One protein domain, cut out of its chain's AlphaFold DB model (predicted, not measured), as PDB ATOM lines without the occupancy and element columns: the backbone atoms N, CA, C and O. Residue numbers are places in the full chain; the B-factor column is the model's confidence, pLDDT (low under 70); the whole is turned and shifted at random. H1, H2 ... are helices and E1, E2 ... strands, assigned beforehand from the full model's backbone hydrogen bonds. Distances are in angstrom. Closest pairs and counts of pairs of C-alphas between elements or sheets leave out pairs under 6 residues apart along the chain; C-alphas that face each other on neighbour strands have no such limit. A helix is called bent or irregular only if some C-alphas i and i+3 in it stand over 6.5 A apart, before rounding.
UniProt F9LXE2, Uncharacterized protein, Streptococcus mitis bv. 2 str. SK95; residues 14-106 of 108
ATOM      1  N   GLU A  14      51.683  12.363 -19.916       91.69
ATOM      2  CA  GLU A  14      51.448  12.150 -21.349       91.69
ATOM      3  C   GLU A  14      49.959  11.930 -21.609       91.69
ATOM      4  O   GLU A  14      49.370  12.566 -22.478       91.69
ATOM      5  N   VAL A  15      49.312  11.123 -20.769       95.44
ATOM      6  CA  VAL A  15      47.869  10.888 -20.873       95.44
ATOM      7  C   VAL A  15      47.066  12.134 -20.479       95.44
ATOM      8  O   VAL A  15      45.992  12.367 -21.026       95.44
ATOM      9  N   LEU A  16      47.562  12.974 -19.562       94.00
ATOM     10  CA  LEU A  16      46.926  14.261 -19.257       94.00
ATOM     11  C   LEU A  16      46.978  15.219 -20.455       94.00
ATOM     12  O   LEU A  16      46.002  15.924 -20.703       94.00
ATOM     13  N   TYR A  17      48.083  15.222 -21.203       91.25
ATOM     14  CA  TYR A  17      48.213  15.996 -22.438       91.25
ATOM     15  C   TYR A  17      47.171  15.576 -23.477       91.25
ATOM     16  O   TYR A  17      46.400  16.412 -23.950       91.25
ATOM     17  N   GLU A  18      47.106  14.272 -23.763       93.06
ATOM     18  CA  GLU A  18      46.119  13.686 -24.674       93.06
ATOM     19  C   GLU A  18      44.696  14.001 -24.210       93.06
ATOM     20  O   GLU A  18      43.875  14.473 -24.990       93.06
ATOM     21  N   PHE A  19      44.415  13.833 -22.915       94.81
ATOM     22  CA  PHE A  19      43.098  14.105 -22.354       94.81
ATOM     23  C   PHE A  19      42.652  15.549 -22.597       94.81
ATOM     24  O   PHE A  19      41.506  15.768 -22.985       94.81
ATOM     25  N   ILE A  20      43.520  16.540 -22.382       93.88
ATOM     26  CA  ILE A  20      43.164  17.947 -22.604       93.88
ATOM     27  C   ILE A  20      42.885  18.192 -24.092       93.88
ATOM     28  O   ILE A  20      41.823  18.718 -24.428       93.88
ATOM     29  N   TYR A  21      43.790  17.765 -24.976       92.25
ATOM     30  CA  TYR A  21      43.643  17.943 -26.422       92.25
ATOM     31  C   TYR A  21      42.369  17.287 -26.969       92.25
ATOM     32  O   TYR A  21      41.556  17.951 -27.614       92.25
ATOM     33  N   GLU A  22      42.138  16.015 -26.642       93.62
ATOM     34  CA  GLU A  22      40.968  15.265 -27.104       93.62
ATOM     35  C   GLU A  22      39.657  15.878 -26.597       93.62
ATOM     36  O   GLU A  22      38.652  15.865 -27.305       93.62
ATOM     37  N   ASN A  23      39.645  16.486 -25.404       93.62
ATOM     38  CA  ASN A  23      38.462  17.198 -24.919       93.62
ATOM     39  C   ASN A  23      38.172  18.474 -25.719       93.62
ATOM     40  O   ASN A  23      37.002  18.733 -26.009       93.62
ATOM     41  N   PHE A  24      39.198  19.239 -26.105       92.88
ATOM     42  CA  PHE A  24      39.026  20.404 -26.980       92.88
ATOM     43  C   PHE A  24      38.545  19.987 -28.367       92.88
ATOM     44  O   PHE A  24      37.581  20.559 -28.868       92.88
ATOM     45  N   ILE A  25      39.128  18.936 -28.950       92.19
ATOM     46  CA  ILE A  25      38.655  18.379 -30.221       92.19
ATOM     47  C   ILE A  25      37.218  17.884 -30.087       92.19
ATOM     48  O   ILE A  25      36.396  18.171 -30.952       92.19
ATOM     49  N   ALA A  26      36.856  17.178 -29.014       92.75
ATOM     50  CA  ALA A  26      35.504  16.665 -28.802       92.75
ATOM     51  C   ALA A  26      34.458  17.785 -28.675       92.75
ATOM     52  O   ALA A  26      33.368  17.648 -29.235       92.75
ATOM     53  N   GLN A  27      34.803  18.896 -28.025       91.44
ATOM     54  CA  GLN A  27      33.895  20.012 -27.730       91.44
ATOM     55  C   GLN A  27      34.094  21.230 -28.646       91.44
ATOM     56  O   GLN A  27      33.486  22.267 -28.417       91.44
ATOM     57  N   GLN A  28      34.920  21.123 -29.691       91.06
ATOM     58  CA  GLN A  28      35.356  22.269 -30.496       91.06
ATOM     59  C   GLN A  28      34.207  23.143 -31.017       91.06
ATOM     60  O   GLN A  28      34.289  24.362 -30.937       91.06
ATOM     61  N   GLU A  29      33.138  22.530 -31.527       91.75
ATOM     62  CA  GLU A  29      31.986  23.269 -32.059       91.75
ATOM     63  C   GLU A  29      31.296  24.102 -30.974       91.75
ATOM     64  O   GLU A  29      30.903  25.233 -31.231       91.75
ATOM     65  N   GLU A  30      31.203  23.583 -29.749       90.50
ATOM     66  CA  GLU A  30      30.611  24.290 -28.609       90.50
ATOM     67  C   GLU A  30      31.547  25.373 -28.058       90.50
ATOM     68  O   GLU A  30      31.104  26.469 -27.720       90.50
ATOM     69  N   LEU A  31      32.848  25.082 -27.982       90.69
ATOM     70  CA  LEU A  31      33.838  25.979 -27.389       90.69
ATOM     71  C   LEU A  31      34.236  27.137 -28.312       90.69
ATOM     72  O   LEU A  31      34.504  28.241 -27.834       90.69
ATOM     73  N   LEU A  32      34.327  26.874 -29.618       90.81
ATOM     74  CA  LEU A  32      34.900  27.788 -30.607       90.81
ATOM     75  C   LEU A  32      33.890  28.288 -31.647       90.81
ATOM     76  O   LEU A  32      34.245  29.152 -32.440       90.81
ATOM     77  N   ASP A  33      32.656  27.775 -31.654       90.56
ATOM     78  CA  ASP A  33      31.633  28.110 -32.662       90.56
ATOM     79  C   ASP A  33      32.125  27.880 -34.109       90.56
ATOM     80  O   ASP A  33      31.804  28.622 -35.037       90.56
ATOM     81  N   ILE A  34      32.963  26.850 -34.309       90.44
ATOM     82  CA  ILE A  34      33.526  26.489 -35.617       90.44
ATOM     83  C   ILE A  34      33.533  24.978 -35.842       90.44
ATOM     84  O   ILE A  34      33.905  24.193 -34.961       90.44
ATOM     85  N   SER A  35      33.147  24.563 -37.051       89.12
ATOM     86  CA  SER A  35      33.080  23.151 -37.421       89.12
ATOM     87  C   SER A  35      34.465  22.508 -37.490       89.12
ATOM     88  O   SER A  35      35.397  23.051 -38.085       89.12
ATOM     89  N   LYS A  36      34.579  21.291 -36.950       88.19
ATOM     90  CA  LYS A  36      35.819  20.494 -36.971       88.19
ATOM     91  C   LYS A  36      36.275  20.130 -38.377       88.19
ATOM     92  O   LYS A  36      37.466  19.954 -38.588       88.19
ATOM     93  N   SER A  37      35.353  20.015 -39.334       88.81
ATOM     94  CA  SER A  37      35.692  19.703 -40.728       88.81
ATOM     95  C   SER A  37      36.192  20.906 -41.525       88.81
ATOM     96  O   SER A  37      36.621  20.729 -42.658       88.81
ATOM     97  N   GLU A  38      36.106  22.120 -40.977       88.69
ATOM     98  CA  GLU A  38      36.507  23.347 -41.675       88.69
ATOM     99  C   GLU A  38      37.888  23.856 -41.245       88.69
ATOM    100  O   GLU A  38      38.399  24.815 -41.832       88.69
ATOM    101  N   VAL A  39      38.494  23.246 -40.222       93.62
ATOM    102  CA  VAL A  39      39.702  23.763 -39.575       93.62
ATOM    103  C   VAL A  39      40.799  22.727 -39.423       93.62
ATOM    104  O   VAL A  39      40.557  21.530 -39.296       93.62
ATOM    105  N   MET A  40      42.024  23.232 -39.367       92.88
ATOM    106  CA  MET A  40      43.172  22.540 -38.812       92.88
ATOM    107  C   MET A  40      43.454  23.078 -37.413       92.88
ATOM    108  O   MET A  40      43.390  24.289 -37.177       92.88
ATOM    109  N   ASN A  41      43.800  22.166 -36.508       93.75
ATOM    110  CA  ASN A  41      44.126  22.490 -35.128       93.75
ATOM    111  C   ASN A  41      45.608  22.257 -34.847       93.75
ATOM    112  O   ASN A  41      46.222  21.362 -35.427       93.75
ATOM    113  N   ASP A  42      46.139  23.038 -33.917       93.25
ATOM    114  CA  ASP A  42      47.460  22.845 -33.322       93.25
ATOM    115  C   ASP A  42      47.396  23.209 -31.835       93.25
ATOM    116  O   ASP A  42      46.526  23.986 -31.419       93.25
ATOM    117  N   PHE A  43      48.278  22.638 -31.023       94.88
ATOM    118  CA  PHE A  43      48.231  22.778 -29.573       94.88
ATOM    119  C   PHE A  43      49.610  22.659 -28.927       94.88
ATOM    120  O   PHE A  43      50.497  21.980 -29.431       94.88
ATOM    121  N   ALA A  44      49.770  23.314 -27.780       95.75
ATOM    122  CA  ALA A  44      50.995  23.277 -26.992       95.75
ATOM    123  C   ALA A  44      50.675  23.393 -25.497       95.75
ATOM    124  O   ALA A  44      49.637  23.930 -25.104       95.75
ATOM    125  N   ILE A  45      51.578  22.893 -24.652       95.31
ATOM    126  CA  ILE A  45      51.471  22.998 -23.195       95.31
ATOM    127  C   ILE A  45      52.822  23.370 -22.580       95.31
ATOM    128  O   ILE A  45      53.852  22.777 -22.902       95.31
ATOM    129  N   ASP A  46      52.803  24.305 -21.642       95.19
ATOM    130  CA  ASP A  46      53.930  24.646 -20.786       95.19
ATOM    131  C   ASP A  46      53.583  24.153 -19.383       95.19
ATOM    132  O   ASP A  46      52.750  24.716 -18.673       95.19
ATOM    133  N   TRP A  47      54.213  23.052 -18.985       92.44
ATOM    134  CA  TRP A  47      53.965  22.428 -17.689       92.44
ATOM    135  C   TRP A  47      54.557  23.204 -16.516       92.44
ATOM    136  O   TRP A  47      54.106  23.007 -15.388       92.44
ATOM    137  N   GLU A  48      55.575  24.031 -16.755       93.94
ATOM    138  CA  GLU A  48      56.201  24.832 -15.706       93.94
ATOM    139  C   GLU A  48      55.338  26.051 -15.385       93.94
ATOM    140  O   GLU A  48      55.118  26.356 -14.211       93.94
ATOM    141  N   LYS A  49      54.791  26.704 -16.418       94.25
ATOM    142  CA  LYS A  49      53.850  27.822 -16.257       94.25
ATOM    143  C   LYS A  49      52.413  27.370 -16.000       94.25
ATOM    144  O   LYS A  49      51.623  28.135 -15.452       94.25
ATOM    145  N   GLY A  50      52.075  26.130 -16.354       93.12
ATOM    146  CA  GLY A  50      50.708  25.613 -16.290       93.12
ATOM    147  C   GLY A  50      49.803  26.205 -17.373       93.12
ATOM    148  O   GLY A  50      48.615  26.404 -17.132       93.12
ATOM    149  N   GLU A  51      50.363  26.511 -18.543       95.50
ATOM    150  CA  GLU A  51      49.663  27.158 -19.652       95.50
ATOM    151  C   GLU A  51      49.395  26.158 -20.775       95.50
ATOM    152  O   GLU A  51      50.225  25.306 -21.080       95.50
ATOM    153  N   PHE A  52      48.225  26.264 -21.399       95.31
ATOM    154  CA  PHE A  52      47.814  25.431 -22.523       95.31
ATOM    155  C   PHE A  52      47.287  26.328 -23.638       95.31
ATOM    156  O   PHE A  52      46.483  27.229 -23.386       95.31
ATOM    157  N   LEU A  53      47.717  26.055 -24.865       95.94
ATOM    158  CA  LEU A  53      47.247  26.714 -26.071       95.94
ATOM    159  C   LEU A  53      46.556  25.685 -26.962       95.94
ATOM    160  O   LEU A  53      47.112  24.626 -27.245       95.94
ATOM    161  N   PHE A  54      45.378  26.047 -27.456       95.50
ATOM    162  CA  PHE A  54      44.713  25.375 -28.562       95.50
ATOM    163  C   PHE A  54      44.414  26.412 -29.635       95.50
ATOM    164  O   PHE A  54      43.900  27.491 -29.339       95.50
ATOM    165  N   THR A  55      44.735  26.084 -30.876       94.75
ATOM    166  CA  THR A  55      44.488  26.937 -32.033       94.75
ATOM    167  C   THR A  55      43.593  26.205 -33.015       94.75
ATOM    168  O   THR A  55      43.684  24.988 -33.156       94.75
ATOM    169  N   ALA A  56      42.746  26.962 -33.704       94.62
ATOM    170  CA  ALA A  56      41.965  26.490 -34.832       94.62
ATOM    171  C   ALA A  56      42.077  27.533 -35.942       94.62
ATOM    172  O   ALA A  56      41.838  28.719 -35.706       94.62
ATOM    173  N   HIS A  57      42.444  27.112 -37.149       94.12
ATOM    174  CA  HIS A  57      42.433  27.978 -38.325       94.12
ATOM    175  C   HIS A  57      41.794  27.259 -39.502       94.12
ATOM    176  O   HIS A  57      41.861  26.038 -39.610       94.12
ATOM    177  N   ARG A  58      41.152  28.020 -40.390       93.12
ATOM    178  CA  ARG A  58      40.469  27.452 -41.551       93.12
ATOM    179  C   ARG A  58      41.452  26.674 -42.432       93.12
ATOM    180  O   ARG A  58      42.509  27.199 -42.765       93.12
ATOM    181  N   GLN A  59      41.066  25.462 -42.830       92.62
ATOM    182  CA  GLN A  59      41.910  24.570 -43.625       92.62
ATOM    183  C   GLN A  59      42.027  25.024 -45.085       92.62
ATOM    184  O   GLN A  59      43.120  25.016 -45.640       92.62
ATOM    185  N   GLU A  60      40.917  25.419 -45.710       94.00
ATOM    186  CA  GLU A  60      40.860  25.765 -47.134       94.00
ATOM    187  C   GLU A  60      40.282  27.163 -47.367       94.00
ATOM    188  O   GLU A  60      39.384  27.632 -46.661       94.00
ATOM    189  N   ASN A  61      40.782  27.850 -48.391       91.62
ATOM    190  CA  ASN A  61      40.200  29.103 -48.857       91.62
ATOM    191  C   ASN A  61      38.951  28.845 -49.730       91.62
ATOM    192  O   ASN A  61      38.574  27.708 -50.004       91.62
ATOM    193  N   MET A  62      38.292  29.906 -50.210       90.50
ATOM    194  CA  MET A  62      37.085  29.752 -51.047       90.50
ATOM    195  C   MET A  62      37.339  29.074 -52.407       90.50
ATOM    196  O   MET A  62      36.380  28.701 -53.078       90.50
ATOM    197  N   ALA A  63      38.597  28.935 -52.827       92.81
ATOM    198  CA  ALA A  63      38.989  28.217 -54.035       92.81
ATOM    199  C   ALA A  63      39.318  26.731 -53.772       92.81
ATOM    200  O   ALA A  63      39.645  26.019 -54.720       92.81
ATOM    201  N   GLY A  64      39.212  26.259 -52.521       90.62
ATOM    202  CA  GLY A  64      39.582  24.895 -52.124       90.62
ATOM    203  C   GLY A  64      41.093  24.685 -51.993       90.62
ATOM    204  O   GLY A  64      41.567  23.554 -52.035       90.62
ATOM    205  N   GLU A  65      41.879  25.761 -51.895       94.44
ATOM    206  CA  GLU A  65      43.325  25.669 -51.685       94.44
ATOM    207  C   GLU A  65      43.634  25.680 -50.188       94.44
ATOM    208  O   GLU A  65      43.072  26.491 -49.445       94.44
ATOM    209  N   LEU A  66      44.563  24.820 -49.758       92.94
ATOM    210  CA  LEU A  66      45.007  24.764 -48.368       92.94
ATOM    211  C   LEU A  66      45.609  26.103 -47.927       92.94
ATOM    212  O   LEU A  66      46.527  26.632 -48.559       92.94
ATOM    213  N   ILE A  67      45.122  26.626 -46.806       92.88
ATOM    214  CA  ILE A  67      45.672  27.812 -46.157       92.88
ATOM    215  C   ILE A  67      46.871  27.359 -45.328       92.88
ATOM    216  O   ILE A  67      46.733  26.600 -44.375       92.88
ATOM    217  N   SER A  68      48.064  27.817 -45.700       90.06
ATOM    218  CA  SER A  68      49.277  27.581 -44.910       90.06
ATOM    219  C   SER A  68      49.451  28.679 -43.866       90.06
ATOM    220  O   SER A  68      49.187  29.852 -44.147       90.06
ATOM    221  N   LEU A  69      49.939  28.311 -42.682       91.12
ATOM    222  CA  LEU A  69      50.372  29.289 -41.687       91.12
ATOM    223  C   LEU A  69      51.616  30.053 -42.189       91.12
ATOM    224  O   LEU A  69      52.425  29.483 -42.929       91.12
ATOM    225  N   PRO A  70      51.792  31.329 -41.797       90.31
ATOM    226  CA  PRO A  70      53.041  32.057 -41.998       90.31
ATOM    227  C   PRO A  70      54.259  31.298 -41.464       90.31
ATOM    228  O   PRO A  70      54.174  30.572 -40.473       90.31
ATOM    229  N   GLU A  71      55.415  31.500 -42.095       90.12
ATOM    230  CA  GLU A  71      56.671  30.895 -41.650       90.12
ATOM    231  C   GLU A  71      56.984  31.287 -40.194       90.12
ATOM    232  O   GLU A  71      56.870  32.451 -39.816       90.12
ATOM    233  N   GLY A  72      57.345  30.298 -39.369       87.69
ATOM    234  CA  GLY A  72      57.631  30.479 -37.941       87.69
ATOM    235  C   GLY A  72      56.402  30.476 -37.020       87.69
ATOM    236  O   GLY A  72      56.561  30.308 -35.810       87.69
ATOM    237  N   LEU A  73      55.183  30.581 -37.563       91.50
ATOM    238  CA  LEU A  73      53.957  30.496 -36.771       91.50
ATOM    239  C   LEU A  73      53.630  29.034 -36.430       91.50
ATOM    240  O   LEU A  73      53.331  28.238 -37.319       91.50
ATOM    241  N   ASN A  74      53.648  28.692 -35.143       92.38
ATOM    242  CA  ASN A  74      53.225  27.393 -34.613       92.38
ATOM    243  C   ASN A  74      52.724  27.540 -33.161       92.38
ATOM    244  O   ASN A  74      52.869  28.610 -32.561       92.38
ATOM    245  N   ALA A  75      52.129  26.483 -32.598       94.31
ATOM    246  CA  ALA A  75      51.578  26.531 -31.245       94.31
ATOM    247  C   ALA A  75      52.617  26.819 -30.142       94.31
ATOM    248  O   ALA A  75      52.281  27.507 -29.180       94.31
ATOM    249  N   GLU A  76      53.863  26.354 -30.270       94.19
ATOM    250  CA  GLU A  76      54.921  26.608 -29.278       94.19
ATOM    251  C   GLU A  76      55.283  28.098 -29.233       94.19
ATOM    252  O   GLU A  76      55.197  28.719 -28.173       94.19
ATOM    253  N   THR A  77      55.568  28.708 -30.389       93.56
ATOM    254  CA  THR A  77      55.882  30.144 -30.484       93.56
ATOM    255  C   THR A  77      54.740  30.998 -29.931       93.56
ATOM    256  O   THR A  77      54.962  31.989 -29.233       93.56
ATOM    257  N   LEU A  78      53.494  30.623 -30.228       95.44
ATOM    258  CA  LEU A  78      52.320  31.348 -29.753       95.44
ATOM    259  C   LEU A  78      52.122  31.224 -28.243       95.44
ATOM    260  O   LEU A  78      51.801  32.221 -27.598       95.44
ATOM    261  N   LEU A  79      52.330  30.034 -27.681       96.25
ATOM    262  CA  LEU A  79      52.228  29.797 -26.244       96.25
ATOM    263  C   LEU A  79      53.256  30.630 -25.470       96.25
ATOM    264  O   LEU A  79      52.943  31.166 -24.412       96.25
ATOM    265  N   GLU A  80      54.469  30.781 -26.004       94.94
ATOM    266  CA  GLU A  80      55.526  31.558 -25.354       94.94
ATOM    267  C   GLU A  80      55.254  33.068 -25.324       94.94
ATOM    268  O   GLU A  80      55.662  33.744 -24.375       94.94
ATOM    269  N   ASN A  81      54.588  33.600 -26.354       94.31
ATOM    270  CA  ASN A  81      54.522  35.041 -26.601       94.31
ATOM    271  C   ASN A  81      53.142  35.670 -26.359       94.31
ATOM    272  O   ASN A  81      53.050  36.886 -26.155       94.31
ATOM    273  N   LEU A  82      52.058  34.887 -26.383       95.25
ATOM    274  CA  LEU A  82      50.713  35.408 -26.152       95.25
ATOM    275  C   LEU A  82      50.376  35.496 -24.663       95.25
ATOM    276  O   LEU A  82      50.654  34.610 -23.866       95.25
ATOM    277  N   SER A  83      49.669  36.563 -24.294       93.38
ATOM    278  CA  SER A  83      49.002  36.639 -22.996       93.38
ATOM    279  C   SER A  83      47.799  35.697 -22.943       93.38
ATOM    280  O   SER A  83      47.090  35.555 -23.944       93.38
ATOM    281  N   VAL A  84      47.487  35.188 -21.747       94.69
ATOM    282  CA  VAL A  84      46.265  34.420 -21.453       94.69
ATOM    283  C   VAL A  84      45.023  35.077 -22.073       94.69
ATOM    284  O   VAL A  84      44.761  36.265 -21.872       94.69
ATOM    285  N   THR A  85      44.256  34.296 -22.836       94.19
ATOM    286  CA  THR A  85      43.087  34.767 -23.601       94.19
ATOM    287  C   THR A  85      41.763  34.588 -22.860       94.19
ATOM    288  O   THR A  85      40.818  35.330 -23.123       94.19
ATOM    289  N   THR A  86      41.696  33.644 -21.919       94.31
ATOM    290  CA  THR A  86      40.520  33.368 -21.088       94.31
ATOM    291  C   THR A  86      40.931  32.943 -19.682       94.31
ATOM    292  O   THR A  86      41.939  32.278 -19.476       94.31
ATOM    293  N   ASP A  87      40.127  33.319 -18.700       92.94
ATOM    294  CA  ASP A  87      40.213  32.920 -17.294       92.94
ATOM    295  C   ASP A  87      39.358  31.676 -16.977       92.94
ATOM    296  O   ASP A  87      39.440  31.147 -15.869       92.94
ATOM    297  N   SER A  88      38.514  31.207 -17.909       91.12
ATOM    298  CA  SER A  88      37.770  29.948 -17.761       91.12
ATOM    299  C   SER A  88      37.203  29.434 -19.086       91.12
ATOM    300  O   SER A  88      36.519  30.157 -19.810       91.12
ATOM    301  N   VAL A  89      37.412  28.141 -19.346       89.69
ATOM    302  CA  VAL A  89      36.845  27.404 -20.492       89.69
ATOM    303  C   VAL A  89      35.394  26.956 -20.272       89.69
ATOM    304  O   VAL A  89      34.776  26.410 -21.172       89.69
ATOM    305  N   LEU A  90      34.840  27.175 -19.073       87.25
ATOM    306  CA  LEU A  90      33.477  26.770 -18.696       87.25
ATOM    307  C   LEU A  90      32.479  27.937 -18.733       87.25
ATOM    308  O   LEU A  90      31.372  27.835 -18.201       87.25
ATOM    309  N   LYS A  91      32.883  29.092 -19.269       85.94
ATOM    310  CA  LYS A  91      31.997  30.251 -19.390       85.94
ATOM    311  C   LYS A  91      30.973  30.012 -20.494       85.94
ATOM    312  O   LYS A  91      31.270  29.408 -21.510       85.94
ATOM    313  N   SER A  92      29.782  30.576 -20.312       78.06
ATOM    314  CA  SER A  92      28.718  30.571 -21.324       78.06
ATOM    315  C   SER A  92      28.973  31.518 -22.502       78.06
ATOM    316  O   SER A  92      28.182  31.556 -23.436       78.06
ATOM    317  N   ASN A  93      30.013  32.349 -22.412       83.25
ATOM    318  CA  ASN A  93      30.361  33.350 -23.415       83.25
ATOM    319  C   ASN A  93      31.645  32.915 -24.130       83.25
ATOM    320  O   ASN A  93      32.333  32.018 -23.653       83.25
ATOM    321  N   GLN A  94      31.994  33.606 -25.215       89.38
ATOM    322  CA  GLN A  94      33.225  33.384 -25.976       89.38
ATOM    323  C   GLN A  94      34.461  33.252 -25.065       89.38
ATOM    324  O   GLN A  94      34.755  34.145 -24.268       89.38
ATOM    325  N   ILE A  95      35.172  32.129 -25.207       92.94
ATOM    326  CA  ILE A  95      36.383  31.785 -24.438       92.94
ATOM    327  C   ILE A  95      37.675  31.914 -25.259       92.94
ATOM    328  O   ILE A  95      38.748  31.550 -24.787       92.94
ATOM    329  N   TYR A  96      37.570  32.391 -26.496       94.12
ATOM    330  CA  TYR A  96      38.677  32.532 -27.436       94.12
ATOM    331  C   TYR A  96      38.839  33.987 -27.875       94.12
ATOM    332  O   TYR A  96      37.959  34.826 -27.674       94.12
ATOM    333  N   LYS A  97      39.981  34.288 -28.490       95.19
ATOM    334  CA  LYS A  97      40.260  35.587 -29.092       95.19
ATOM    335  C   LYS A  97      40.788  35.378 -30.499       95.19
ATOM    336  O   LYS A  97      41.737  34.621 -30.685       95.19
ATOM    337  N   ASP A  98      40.206  36.099 -31.445       95.19
ATOM    338  CA  ASP A  98      40.648  36.068 -32.831       95.19
ATOM    339  C   ASP A  98      41.873  36.960 -33.024       95.19
ATOM    340  O   ASP A  98      41.956  38.074 -32.495       95.19
ATOM    341  N   TYR A  99      42.813  36.465 -33.821       95.38
ATOM    342  CA  TYR A  99      43.972  37.210 -34.286       95.38
ATOM    343  C   TYR A  99      44.069  37.069 -35.800       95.38
ATOM    344  O   TYR A  99      43.870  35.983 -36.345       95.38
ATOM    345  N   SER A 100      44.406  38.160 -36.487       94.50
ATOM    346  CA  SER A 100      44.841  38.053 -37.878       94.50
ATOM    347  C   SER A 100      46.258  37.470 -37.937       94.50
ATOM    348  O   SER A 100      47.032  37.597 -36.986       94.50
ATOM    349  N   PHE A 101      46.643  36.876 -39.068       93.00
ATOM    350  CA  PHE A 101      48.034  36.449 -39.265       93.00
ATOM    351  C   PHE A 101      49.027  37.623 -39.170       93.00
ATOM    352  O   PHE A 101      50.133  37.439 -38.673       93.00
ATOM    353  N   ASP A 102      48.611  38.839 -39.538       92.50
ATOM    354  CA  ASP A 102      49.408  40.062 -39.369       92.50
ATOM    355  C   ASP A 102      49.560  40.487 -37.900       92.50
ATOM    356  O   ASP A 102      50.524  41.162 -37.538       92.50
ATOM    357  N   ASP A 103      48.612  40.131 -37.032       93.44
ATOM    358  CA  ASP A 103      48.756  40.351 -35.594       93.44
ATOM    359  C   ASP A 103      49.690  39.330 -34.972       93.44
ATOM    360  O   ASP A 103      50.532  39.703 -34.156       93.44
ATOM    361  N   LEU A 104      49.563  38.065 -35.379       93.31
ATOM    362  CA  LEU A 104      50.400  36.988 -34.867       93.31
ATOM    363  C   LEU A 104      51.853  37.129 -35.315       93.31
ATOM    364  O   LEU A 104      52.737  36.875 -34.509       93.31
ATOM    365  N   SER A 105      52.115  37.620 -36.530       87.06
ATOM    366  CA  SER A 105      53.476  37.831 -37.049       87.06
ATOM    367  C   SER A 105      54.328  38.810 -36.235       87.06
ATOM    368  O   SER A 105      55.544  38.824 -36.377       87.06
ATOM    369  N   LYS A 106      53.722  39.611 -35.350       88.12
ATOM    370  CA  LYS A 106      54.436  40.510 -34.424       88.12
ATOM    371  C   LYS A 106      55.055  39.774 -33.227       88.12
ATOM    372  O   LYS A 106      55.809  40.390 -32.479       88.12
TER     373      LYS A 106
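This is residues 14 to 106 of the 108 residues of an uncharacterized protein of Streptococcus mitis bv. 2 str. SK95 (UniProt F9LXE2). A long two-stranded hairpin, E1 and E2, runs through the middle, with the kinked helix H1 over one face and the short helix H2 over the opposite face. Beyond H2 lies a second short helix, H3, and the long link between these two swings past the edge of the hairpin at E2. The printed part has 93 residues, with three named helices and two named strands in the order H1, E1, E2, H2, H3; the sheet is E1 - E2, antiparallel, and the class is mixed, helices and strands. It is compact, with a radius of gyration of the C-alphas of 13.6 A and spans of 39 by 28 by 27 A.

E1 is residues 39 to 46, 23.6 A long, from C-alpha 39 at (39.702, 23.763, -39.575). E2 is residues 51 to 58, 23.8 A long. H1 is residues 14 to 32, 24.6 A long, from C-alpha 14 at (51.448, 12.150, -21.349). H1 has a kink of 56 degrees near residue 26 and is irregular, with C-alphas 26 and 29 8.2 A apart. H2 is residues 75 to 81, and H3 is residues 101 to 106, ending with C-alpha 106 at (54.436, 40.510, -34.424).

E1 and E2 form an antiparallel hairpin at 167 degrees; N 40 and O 57, 2.8 A, and N 55 and O 42, 2.8 A, are within hydrogen-bond range. The closest C-alphas of H1 and E1 are those of Tyr 21 and Phe 43, 7.4 A. Those of H2 and E1 are Phe 43 and Ala 75, 5.3 A. H2 and H3 are close but not clearly touching, Leu 78 and Leu 104 having the closest C-alphas, 7.9 A. H1 and H2 are apart. Every O i to N i+4 pair is within hydrogen-bond range in H2, against 13 of 15 in H1 and 1 of 2 in H3.

The two C-alphas farthest apart are those of Glu 48 and Ala 63, 42.2 A. The links E2 to H2, 16 residues, and H2 to H3, 19 residues, are long. The printed part has no cut, and no printed residue is under 70 in pLDDT.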